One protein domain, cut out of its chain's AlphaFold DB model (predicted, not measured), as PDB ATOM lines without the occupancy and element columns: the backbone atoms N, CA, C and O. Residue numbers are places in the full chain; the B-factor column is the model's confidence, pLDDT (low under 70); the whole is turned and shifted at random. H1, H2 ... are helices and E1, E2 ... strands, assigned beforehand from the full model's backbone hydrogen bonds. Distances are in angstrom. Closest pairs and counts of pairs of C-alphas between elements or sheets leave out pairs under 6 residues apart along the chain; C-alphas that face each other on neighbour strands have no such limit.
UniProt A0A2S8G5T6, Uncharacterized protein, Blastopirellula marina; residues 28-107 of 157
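What this domain is: This is residues 28 to 107 of the 157 residues of an uncharacterized protein of Blastopirellula marina (UniProt A0A2S8G5T6). Look first for a long, narrow, twisted sheet of three strands, E3, E5 and E4, with a small cluster of helices, H1 to H3, beyond one end and the loop of residues 51 to 64 at the other. A small hairpin, E1 and E2, lies crosswise beside the E3 edge. You have 80 printed residues, with five named strands and three named helices in the order E1 E2 E3 E4 H1 H2 H3 E5; the class is mixed, helices and strands, and the larger sheet, order E3 E5 E4, is mixed too. The whole is loose, radius of gyration of the C-alphas 16.7 A, and elongated, spanning 51 by 27 by 22 A.

How they stand to each other: Start at the inner strand E5, residues 98 to 106. E4, residues 65 to 73, is its antiparallel neighbour at 156 degrees; check N 71 and O 100, 2.7 A. E3, residues 43 to 50, is its parallel neighbour at 22 degrees, with N 44 and O 101 2.9 A apart; E3 bends by 68 degrees at residue 47. E1, residues 31 to 34, and E2, residues 37 to 40, form an antiparallel hairpin at 148 degrees, with N 32 and O 39 at 2.8 A. The closest C-alphas of E1 and E3 are Phe 31 and Ile 44, 6.2 A. H3, residues 86 to 96, is not on the sheet. It touches H1, residues 76 to 79, closest at C-alphas Thr 78 and Phe 89, 6.8 A. H2, residues 81 to 84, and H3 only just touch, only at the corner, with 3 pairs of C-alphas within 8 A, the closest Leu 81 and Phe 89, 5.3 A. In H3 every O i to N i+4 pair is within hydrogen-bond range; H1 and H2 are too short for one.

Where its parts are: Find C-alpha 31 at (22.727, -30.775, 23.163), where E1 begins; E1 and E2 each span 9.7 A. E3 spans 18.3 A, E4 24.3 A, H1 5.5 A, H2 5.2 A and H3 15.2 A. E5 runs 24.7 A to C-alpha 106 at (38.091, -34.480, 13.766).

The domain as a whole: The C-alphas farthest apart are those of Glu 60 and Leu 84, 52.3 A. The printed part has no cut. The link from E3 to E4, 14 residues, is long; the others are tight. Mean pLDDT of the printed part is 84.0, with residues 28 to 29 and 59 to 64 under 70.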
ATOM      1  N   HIS A  28      17.993 -25.043  18.171       60.62
ATOM      2  CA  HIS A  28      18.915 -25.423  17.100       60.62
ATOM      3  C   HIS A  28      20.370 -25.311  17.578       60.62
ATOM      4  O   HIS A  28      20.829 -24.215  17.878       60.62
ATOM      5  N   GLY A  29      21.090 -26.436  17.607       66.81
ATOM      6  CA  GLY A  29      22.493 -26.492  18.021       66.81
ATOM      7  C   GLY A  29      22.717 -26.961  19.457       66.81
ATOM      8  O   GLY A  29      23.816 -27.433  19.738       66.81
ATOM      9  N   ASP A  30      21.690 -26.937  20.312       79.31
ATOM     10  CA  ASP A  30      21.806 -27.385  21.702       79.31
ATOM     11  C   ASP A  30      21.881 -28.911  21.802       79.31
ATOM     12  O   ASP A  30      21.207 -29.654  21.070       79.31
ATOM     13  N   PHE A  31      22.667 -29.377  22.769       83.00
ATOM     14  CA  PHE A  31      22.727 -30.775  23.163       83.00
ATOM     15  C   PHE A  31      22.819 -30.920  24.678       83.00
ATOM     16  O   PHE A  31      23.427 -30.105  25.368       83.00
ATOM     17  N   GLN A  32      22.235 -31.999  25.182       84.81
ATOM     18  CA  GLN A  32      22.310 -32.423  26.568       84.81
ATOM     19  C   GLN A  32      22.940 -33.810  26.616       84.81
ATOM     20  O   GLN A  32      22.619 -34.685  25.811       84.81
ATOM     21  N   ILE A  33      23.842 -34.019  27.568       85.19
ATOM     22  CA  ILE A  33      24.423 -35.332  27.830       85.19
ATOM     23  C   ILE A  33      23.659 -35.928  29.008       85.19
ATOM     24  O   ILE A  33      23.670 -35.364  30.098       85.19
ATOM     25  N   SER A  34      22.994 -37.059  28.790       86.25
ATOM     26  CA  SER A  34      22.335 -37.824  29.849       86.25
ATOM     27  C   SER A  34      22.714 -39.291  29.707       86.25
ATOM     28  O   SER A  34      22.610 -39.856  28.619       86.25
ATOM     29  N   GLU A  35      23.235 -39.889  30.781       82.56
ATOM     30  CA  GLU A  35      23.582 -41.319  30.855       82.56
ATOM     31  C   GLU A  35      24.383 -41.844  29.644       82.56
ATOM     32  O   GLU A  35      24.079 -42.890  29.070       82.56
ATOM     33  N   LYS A  36      25.422 -41.104  29.228       82.69
ATOM     34  CA  LYS A  36      26.281 -41.422  28.063       82.69
ATOM     35  C   LYS A  36      25.593 -41.308  26.693       82.69
ATOM     36  O   LYS A  36      26.159 -41.727  25.685       82.69
ATOM     37  N   LYS A  37      24.398 -40.723  26.622       81.81
ATOM     38  CA  LYS A  37      23.691 -40.416  25.375       81.81
ATOM     39  C   LYS A  37      23.672 -38.909  25.158       81.81
ATOM     40  O   LYS A  37      23.419 -38.141  26.081       81.81
ATOM     41  N   ILE A  38      23.921 -38.498  23.919       84.12
ATOM     42  CA  ILE A  38      23.758 -37.109  23.492       84.12
ATOM     43  C   ILE A  38      22.325 -36.968  22.989       84.12
ATOM     44  O   ILE A  38      21.939 -37.588  21.997       84.12
ATOM     45  N   MET A  39      21.534 -36.180  23.701       82.94
ATOM     46  CA  MET A  39      20.162 -35.837  23.353       82.94
ATOM     47  C   MET A  39      20.156 -34.418  22.789       82.94
ATOM     48  O   MET A  39      20.822 -33.533  23.315       82.94
ATOM     49  N   GLY A  40      19.426 -34.181  21.707       82.38
ATOM     50  CA  GLY A  40      19.374 -32.859  21.095       82.38
ATOM     51  C   GLY A  40      18.280 -32.745  20.046       82.38
ATOM     52  O   GLY A  40      17.527 -33.690  19.796       82.38
ATOM     53  N   GLY A  41      18.177 -31.553  19.463       80.38
ATOM     54  CA  GLY A  41      17.189 -31.245  18.433       80.38
ATOM     55  C   GLY A  41      17.526 -31.839  17.058       80.38
ATOM     56  O   GLY A  41      18.343 -32.742  16.907       80.38
ATOM     57  N   LYS A  42      16.905 -31.291  16.003       83.31
ATOM     58  CA  LYS A  42      17.143 -31.720  14.606       83.31
ATOM     59  C   LYS A  42      18.584 -31.492  14.136       83.31
ATOM     60  O   LYS A  42      19.046 -32.183  13.227       83.31
ATOM     61  N   SER A  43      19.273 -30.511  14.712       85.38
ATOM     62  CA  SER A  43      20.677 -30.219  14.439       85.38
ATOM     63  C   SER A  43      21.436 -30.048  15.744       85.38
ATOM     64  O   SER A  43      20.996 -29.281  16.600       85.38
ATOM     65  N   ILE A  44      22.583 -30.710  15.850       87.81
ATOM     66  CA  ILE A  44      23.446 -30.692  17.026       87.81
ATOM     67  C   ILE A  44      24.841 -30.245  16.600       87.81
ATOM     68  O   ILE A  44      25.414 -30.801  15.656       87.81
ATOM     69  N   VAL A  45      25.390 -29.251  17.294       86.75
ATOM     70  CA  VAL A  45      26.762 -28.781  17.090       86.75
ATOM     71  C   VAL A  45      27.583 -29.245  18.282       86.75
ATOM     72  O   VAL A  45      27.380 -28.778  19.395       86.75
ATOM     73  N   LEU A  46      28.480 -30.202  18.054       86.44
ATOM     74  CA  LEU A  46      29.399 -30.651  19.089       86.44
ATOM     75  C   LEU A  46      30.523 -29.618  19.268       86.44
ATOM     76  O   LEU A  46      30.881 -28.931  18.302       86.44
ATOM     77  N   PRO A  47      31.096 -29.519  20.482       85.12
ATOM     78  CA  PRO A  47      32.270 -28.693  20.738       85.12
ATOM     79  C   PRO A  47      33.450 -29.126  19.863       85.12
ATOM     80  O   PRO A  47      33.456 -30.222  19.296       85.12
ATOM     81  N   LEU A  48      34.465 -28.263  19.785       84.88
ATOM     82  CA  LEU A  48      35.709 -28.482  19.042       84.88
ATOM     83  C   LEU A  48      36.613 -29.515  19.732       84.88
ATOM     84  O   LEU A  48      37.724 -29.235  20.176       84.88
ATOM     85  N   LEU A  49      36.095 -30.728  19.849       86.56
ATOM     86  CA  LEU A  49      36.769 -31.897  20.375       86.56
ATOM     87  C   LEU A  49      36.770 -32.966  19.287       86.56
ATOM     88  O   LEU A  49      35.785 -33.174  18.568       86.56
ATOM     89  N   CYS A  50      37.897 -33.643  19.140       85.69
ATOM     90  CA  CYS A  50      38.030 -34.794  18.266       85.69
ATOM     91  C   CYS A  50      37.118 -35.927  18.760       85.69
ATOM     92  O   CYS A  50      37.361 -36.494  19.820       85.69
ATOM     93  N   VAL A  51      36.104 -36.325  17.983       85.69
ATOM     94  CA  VAL A  51      35.169 -37.400  18.400       85.69
ATOM     95  C   VAL A  51      35.859 -38.761  18.570       85.69
ATOM     96  O   VAL A  51      35.389 -39.601  19.330       85.69
ATOM     97  N   THR A  52      36.970 -38.995  17.868       85.19
ATOM     98  CA  THR A  52      37.713 -40.263  17.941       85.19
ATOM     99  C   THR A  52      38.688 -40.308  19.116       85.19
ATOM    100  O   THR A  52      38.855 -41.356  19.727       85.19
ATOM    101  N   CYS A  53      39.362 -39.194  19.392       85.19
ATOM    102  CA  CYS A  53      40.546 -39.140  20.246       85.19
ATOM    103  C   CYS A  53      40.387 -38.253  21.486       85.19
ATOM    104  O   CYS A  53      41.179 -38.359  22.410       85.19
ATOM    105  N   GLY A  54      39.368 -37.394  21.526       83.50
ATOM    106  CA  GLY A  54      39.105 -36.482  22.639       83.50
ATOM    107  C   GLY A  54      39.998 -35.240  22.689       83.50
ATOM    108  O   GLY A  54      39.770 -34.386  23.537       83.50
ATOM    109  N   GLU A  55      40.978 -35.101  21.793       85.25
ATOM    110  CA  GLU A  55      41.855 -33.923  21.741       85.25
ATOM    111  C   GLU A  55      41.084 -32.646  21.378       85.25
ATOM    112  O   GLU A  55      40.164 -32.671  20.549       85.25
ATOM    113  N   VAL A  56      41.479 -31.525  21.992       82.94
ATOM    114  CA  VAL A  56      40.943 -30.194  21.685       82.94
ATOM    115  C   VAL A  56      41.457 -29.760  20.323       82.94
ATOM    116  O   VAL A  56      42.657 -29.765  20.065       82.94
ATOM    117  N   VAL A  57      40.529 -29.388  19.455       81.38
ATOM    118  CA  VAL A  57      40.804 -28.932  18.099       81.38
ATOM    119  C   VAL A  57      40.756 -27.408  18.098       81.38
ATOM    120  O   VAL A  57      39.752 -26.836  18.522       81.38
ATOM    121  N   ARG A  58      41.809 -26.731  17.633       77.88
ATOM    122  CA  ARG A  58      41.773 -25.268  17.488       77.88
ATOM    123  C   ARG A  58      41.118 -24.924  16.152       77.88
ATOM    124  O   ARG A  58      41.311 -25.634  15.171       77.88
ATOM    125  N   GLU A  59      40.326 -23.851  16.099       68.31
ATOM    126  CA  GLU A  59      39.699 -23.409  14.834       68.31
ATOM    127  C   GLU A  59      40.734 -22.979  13.784       68.31
ATOM    128  O   GLU A  59      40.446 -22.985  12.593       68.31
ATOM    129  N   GLU A  60      41.942 -22.654  14.242       67.88
ATOM    130  CA  GLU A  60      43.096 -22.230  13.449       67.88
ATOM    131  C   GLU A  60      43.790 -23.398  12.727       67.88
ATOM    132  O   GLU A  60      44.567 -23.184  11.799       67.88
ATOM    133  N   ASP A  61      43.516 -24.641  13.132       67.31
ATOM    134  CA  ASP A  61      44.112 -25.815  12.509       67.31
ATOM    135  C   ASP A  61      43.431 -26.066  11.152       67.31
ATOM    136  O   ASP A  61      42.393 -26.721  11.078       67.31
ATOM    137  N   GLU A  62      44.024 -25.601  10.049       60.12
ATOM    138  CA  GLU A  62      43.488 -25.777   8.680       60.12
ATOM    139  C   GLU A  62      43.184 -27.248   8.315       60.12
ATOM    140  O   GLU A  62      42.346 -27.552   7.464       60.12
ATOM    141  N   LEU A  63      43.865 -28.188   8.975       60.38
ATOM    142  CA  LEU A  63      43.703 -29.631   8.786       60.38
ATOM    143  C   LEU A  63      42.573 -30.239   9.636       60.38
ATOM    144  O   LEU A  63      42.253 -31.425   9.478       60.38
ATOM    145  N   ALA A  64      41.987 -29.469  10.551       65.75
ATOM    146  CA  ALA A  64      40.866 -29.894  11.364       65.75
ATOM    147  C   ALA A  64      39.543 -29.720  10.609       65.75
ATOM    148  O   ALA A  64      39.013 -28.626  10.430       65.75
ATOM    149  N   ALA A  65      38.964 -30.836  10.173       74.81
ATOM    150  CA  ALA A  65      37.721 -30.810   9.416       74.81
ATOM    151  C   ALA A  65      36.501 -30.793  10.353       74.81
ATOM    152  O   ALA A  65      36.288 -31.735  11.127       74.81
ATOM    153  N   ARG A  66      35.632 -29.777  10.221       82.56
ATOM    154  CA  ARG A  66      34.242 -29.874  10.697       82.56
ATOM    155  C   ARG A  66      33.428 -30.712   9.719       82.56
ATOM    156  O   ARG A  66      33.161 -30.309   8.589       82.56
ATOM    157  N   VAL A  67      32.990 -31.877  10.176       84.50
ATOM    158  CA  VAL A  67      32.216 -32.827   9.380       84.50
ATOM    159  C   VAL A  67      30.740 -32.719   9.749       84.50
ATOM    160  O   VAL A  67      30.357 -32.853  10.912       84.50
ATOM    161  N   LYS A  68      29.889 -32.502   8.739       89.31
ATOM    162  CA  LYS A  68      28.428 -32.587   8.871       89.31
ATOM    163  C   LYS A  68      27.985 -34.008   8.545       89.31
ATOM    164  O   LYS A  68      28.117 -34.442   7.400       89.31
ATOM    165  N   LYS A  69      27.428 -34.734   9.515       89.06
ATOM    166  CA  LYS A  69      26.893 -36.087   9.307       89.06
ATOM    167  C   LYS A  69      25.391 -36.119   9.552       89.06
ATOM    168  O   LYS A  69      24.904 -35.707  10.602       89.06
ATOM    169  N   LYS A  70      24.655 -36.642   8.572       90.19
ATOM    170  CA  LYS A  70      23.229 -36.947   8.710       90.19
ATOM    171  C   LYS A  70      23.106 -38.308   9.393       90.19
ATOM    172  O   LYS A  70      23.485 -39.325   8.820       90.19
ATOM    173  N   LEU A  71      22.633 -38.305  10.628       87.12
ATOM    174  CA  LEU A  71      22.287 -39.491  11.394       87.12
ATOM    175  C   LEU A  71      20.814 -39.800  11.150       87.12
ATOM    176  O   LEU A  71      19.944 -38.940  11.309       87.12
ATOM    177  N   THR A  72      20.545 -41.029  10.739       88.44
ATOM    178  CA  THR A  72      19.195 -41.534  10.535       88.44
ATOM    179  C   THR A  72      18.936 -42.636  11.543       88.44
ATOM    180  O   THR A  72      19.752 -43.536  11.723       88.44
ATOM    181  N   TRP A  73      17.807 -42.541  12.232       87.06
ATOM    182  CA  TRP A  73      17.365 -43.558  13.167       87.06
ATOM    183  C   TRP A  73      16.080 -44.179  12.651       87.06
ATOM    184  O   TRP A  73      15.141 -43.475  12.274       87.06
ATOM    185  N   VAL A  74      16.070 -45.503  12.631       88.06
ATOM    186  CA  VAL A  74      14.941 -46.329  12.225       88.06
ATOM    187  C   VAL A  74      14.616 -47.236  13.406       88.06
ATOM    188  O   VAL A  74      15.522 -47.717  14.088       88.06
ATOM    189  N   HIS A  75      13.329 -47.424  13.686       86.38
ATOM    190  CA  HIS A  75      12.896 -48.195  14.844       86.38
ATOM    191  C   HIS A  75      13.311 -49.672  14.686       86.38
ATOM    192  O   HIS A  75      13.058 -50.252  13.636       86.38
ATOM    193  N   PRO A  76      13.894 -50.336  15.700       87.38
ATOM    194  CA  PRO A  76      14.383 -51.712  15.554       87.38
ATOM    195  C   PRO A  76      13.284 -52.695  15.121       87.38
ATOM    196  O   PRO A  76      13.532 -53.560  14.292       87.38
ATOM    197  N   ALA A  77      12.042 -52.508  15.586       87.50
ATOM    198  CA  ALA A  77      10.905 -53.329  15.151       87.50
ATOM    199  C   ALA A  77      10.641 -53.279  13.635       87.50
ATOM    200  O   ALA A  77      10.172 -54.265  13.074       87.50
ATOM    201  N   THR A  78      10.966 -52.178  12.942       85.75
ATOM    202  CA  THR A  78      10.767 -52.128  11.488       85.75
ATOM    203  C   THR A  78      11.772 -53.005  10.753       85.75
ATOM    204  O   THR A  78      11.477 -53.430   9.647       85.75
ATOM    205  N   MET A  79      12.919 -53.344  11.355       86.69
ATOM    206  CA  MET A  79      13.866 -54.288  10.747       86.69
ATOM    207  C   MET A  79      13.262 -55.683  10.581       86.69
ATOM    208  O   MET A  79      13.649 -56.395   9.667       86.69
ATOM    209  N   LEU A  80      12.263 -56.056  11.385       88.38
ATOM    210  CA  LEU A  80      11.586 -57.349  11.260       88.38
ATOM    211  C   LEU A  80      10.794 -57.463   9.942       88.38
ATOM    212  O   LEU A  80      10.670 -58.552   9.386       88.38
ATOM    213  N   LEU A  81      10.339 -56.332   9.380       86.69
ATOM    214  CA  LEU A  81       9.645 -56.308   8.089       86.69
ATOM    215  C   LEU A  81      10.556 -56.641   6.901       86.69
ATOM    216  O   LEU A  81      10.035 -57.016   5.853       86.69
ATOM    217  N   ILE A  82      11.885 -56.538   7.035       88.88
ATOM    218  CA  ILE A  82      12.799 -56.802   5.914       88.88
ATOM    219  C   ILE A  82      12.738 -58.262   5.444       88.88
ATOM    220  O   ILE A  82      12.879 -58.525   4.254       88.88
ATOM    221  N   LEU A  83      12.483 -59.190   6.372       86.56
ATOM    222  CA  LEU A  83      12.397 -60.630   6.120       86.56
ATOM    223  C   LEU A  83      11.049 -61.039   5.518       86.56
ATOM    224  O   LEU A  83      10.992 -61.973   4.728       86.56
ATOM    225  N   LEU A  84       9.971 -60.348   5.898       87.62
ATOM    226  CA  LEU A  84       8.605 -60.724   5.529       87.62
ATOM    227  C   LEU A  84       8.128 -60.026   4.250       87.62
ATOM    228  O   LEU A  84       7.445 -60.627   3.427       87.62
ATOM    229  N   ALA A  85       8.465 -58.743   4.093       89.81
ATOM    230  CA  ALA A  85       8.002 -57.912   2.990       89.81
ATOM    231  C   ALA A  85       8.976 -56.750   2.736       89.81
ATOM    232  O   ALA A  85       8.759 -55.616   3.176       89.81
ATOM    233  N   TRP A  86      10.031 -57.015   1.958       89.44
ATOM    234  CA  TRP A  86      11.058 -56.020   1.624       89.44
ATOM    235  C   TRP A  86      10.531 -54.697   1.008       89.44
ATOM    236  O   TRP A  86      11.070 -53.646   1.373       89.44
ATOM    237  N   PRO A  87       9.481 -54.651   0.152       90.38
ATOM    238  CA  PRO A  87       9.006 -53.371  -0.373       90.38
ATOM    239  C   PRO A  87       8.210 -52.587   0.678       90.38
ATOM    240  O   PRO A  87       8.323 -51.364   0.757       90.38
ATOM    241  N   LEU A  88       7.453 -53.280   1.538       89.19
ATOM    242  CA  LEU A  88       6.718 -52.652   2.637       89.19
ATOM    243  C   LEU A  88       7.691 -52.051   3.659       89.19
ATOM    244  O   LEU A  88       7.471 -50.943   4.148       89.19
ATOM    245  N   PHE A  89       8.805 -52.741   3.919       90.12
ATOM    246  CA  PHE A  89       9.898 -52.224   4.736       90.12
ATOM    247  C   PHE A  89      10.416 -50.876   4.225       90.12
ATOM    248  O   PHE A  89      10.559 -49.957   5.026       90.12
ATOM    249  N   LEU A  90      10.654 -50.722   2.917       89.25
ATOM    250  CA  LEU A  90      11.140 -49.460   2.346       89.25
ATOM    251  C   LEU A  90      10.191 -48.289   2.637       89.25
ATOM    252  O   LEU A  90      10.639 -47.233   3.087       89.25
ATOM    253  N   VAL A  91       8.886 -48.487   2.438       91.75
ATOM    254  CA  VAL A  91       7.870 -47.451   2.694       91.75
ATOM    255  C   VAL A  91       7.833 -47.085   4.178       91.75
ATOM    256  O   VAL A  91       7.935 -45.910   4.536       91.75
ATOM    257  N   VAL A  92       7.755 -48.085   5.058       89.56
ATOM    258  CA  VAL A  92       7.702 -47.868   6.512       89.56
ATOM    259  C   VAL A  92       8.991 -47.226   7.022       89.56
ATOM    260  O   VAL A  92       8.939 -46.308   7.843       89.56
ATOM    261  N   ALA A  93      10.152 -47.655   6.525       87.69
ATOM    262  CA  ALA A  93      11.441 -47.090   6.897       87.69
ATOM    263  C   ALA A  93      11.522 -45.611   6.508       87.69
ATOM    264  O   ALA A  93      11.947 -44.801   7.326       87.69
ATOM    265  N   LEU A  94      11.064 -45.227   5.312       86.81
ATOM    266  CA  LEU A  94      11.053 -43.825   4.884       86.81
ATOM    267  C   LEU A  94      10.116 -42.951   5.729       86.81
ATOM    268  O   LEU A  94      10.471 -41.810   6.030       86.81
ATOM    269  N   LEU A  95       8.960 -43.479   6.142       87.81
ATOM    270  CA  LEU A  95       7.979 -42.747   6.953       87.81
ATOM    271  C   LEU A  95       8.394 -42.613   8.425       87.81
ATOM    272  O   LEU A  95       8.149 -41.585   9.053       87.81
ATOM    273  N   THR A  96       9.022 -43.645   8.987       87.88
ATOM    274  CA  THR A  96       9.386 -43.696  10.416       87.88
ATOM    275  C   THR A  96      10.788 -43.168  10.709       87.88
ATOM    276  O   THR A  96      11.139 -42.968  11.877       87.88
ATOM    277  N   GLN A  97      11.597 -42.923   9.675       86.06
ATOM    278  CA  GLN A  97      12.974 -42.477   9.835       86.06
ATOM    279  C   GLN A  97      13.041 -41.102  10.500       86.06
ATOM    280  O   GLN A  97      12.684 -40.069   9.928       86.06
ATOM    281  N   LYS A  98      13.628 -41.071  11.694       84.88
ATOM    282  CA  LYS A  98      14.005 -39.825  12.360       84.88
ATOM    283  C   LYS A  98      15.365 -39.382  11.834       84.88
ATOM    284  O   LYS A  98      16.285 -40.188  11.703       84.88
ATOM    285  N   ARG A  99      15.495 -38.095  11.512       86.12
ATOM    286  CA  ARG A  99      16.721 -37.504  10.957       86.12
ATOM    287  C   ARG A  99      17.300 -36.490  11.936       86.12
ATOM    288  O   ARG A  99      16.573 -35.632  12.430       86.12
ATOM    289  N   CYS A 100      18.604 -36.573  12.166       87.38
ATOM    290  CA  CYS A 100      19.375 -35.637  12.975       87.38
ATOM    291  C   CYS A 100      20.656 -35.262  12.227       87.38
ATOM    292  O   CYS A 100      21.322 -36.122  11.655       87.38
ATOM    293  N   ILE A 101      21.020 -33.984  12.212       89.38
ATOM    294  CA  ILE A 101      22.279 -33.517  11.624       89.38
ATOM    295  C   ILE A 101      23.251 -33.252  12.767       89.38
ATOM    296  O   ILE A 101      23.056 -32.310  13.527       89.38
ATOM    297  N   ALA A 102      24.290 -34.073  12.885       89.81
ATOM    298  CA  ALA A 102      25.360 -33.855  13.848       89.81
ATOM    299  C   ALA A 102      26.572 -33.237  13.150       89.81
ATOM    300  O   ALA A 102      27.105 -33.777  12.176       89.81
ATOM    301  N   THR A 103      26.993 -32.093  13.665       89.69
ATOM    302  CA  THR A 103      28.218 -31.387  13.288       89.69
ATOM    303  C   THR A 103      29.279 -31.673  14.331       89.69
ATOM    304  O   THR A 103      29.043 -31.405  15.503       89.69
ATOM    305  N   TYR A 104      30.425 -32.211  13.919       90.19
ATOM    306  CA  TYR A 104      31.523 -32.540  14.830       90.19
ATOM    307  C   TYR A 104      32.891 -32.293  14.192       90.19
ATOM    308  O   TYR A 104      33.014 -32.236  12.967       90.19
ATOM    309  N   SER A 105      33.919 -32.154  15.024       88.94
ATOM    310  CA  SER A 105      35.315 -31.975  14.610       88.94
ATOM    311  C   SER A 105      36.115 -33.276  14.670       88.94
ATOM    312  O   SER A 105      35.878 -34.146  15.514       88.94
ATOM    313  N   ILE A 106      37.090 -33.406  13.769       88.75
ATOM    314  CA  ILE A 106      38.091 -34.480  13.766       88.75
ATOM    315  C   ILE A 106      39.473 -33.830  13.674       88.75
ATOM    316  O   ILE A 106      39.669 -32.936  12.851       88.75
ATOM    317  N   CYS A 107      40.429 -34.292  14.482       88.06
ATOM    318  CA  CYS A 107      41.808 -33.816  14.409       88.06
ATOM    319  C   CYS A 107      42.513 -34.276  13.117       88.06
ATOM    320  O   CYS A 107      42.135 -35.266  12.473       88.06
TER     321      CYS A 107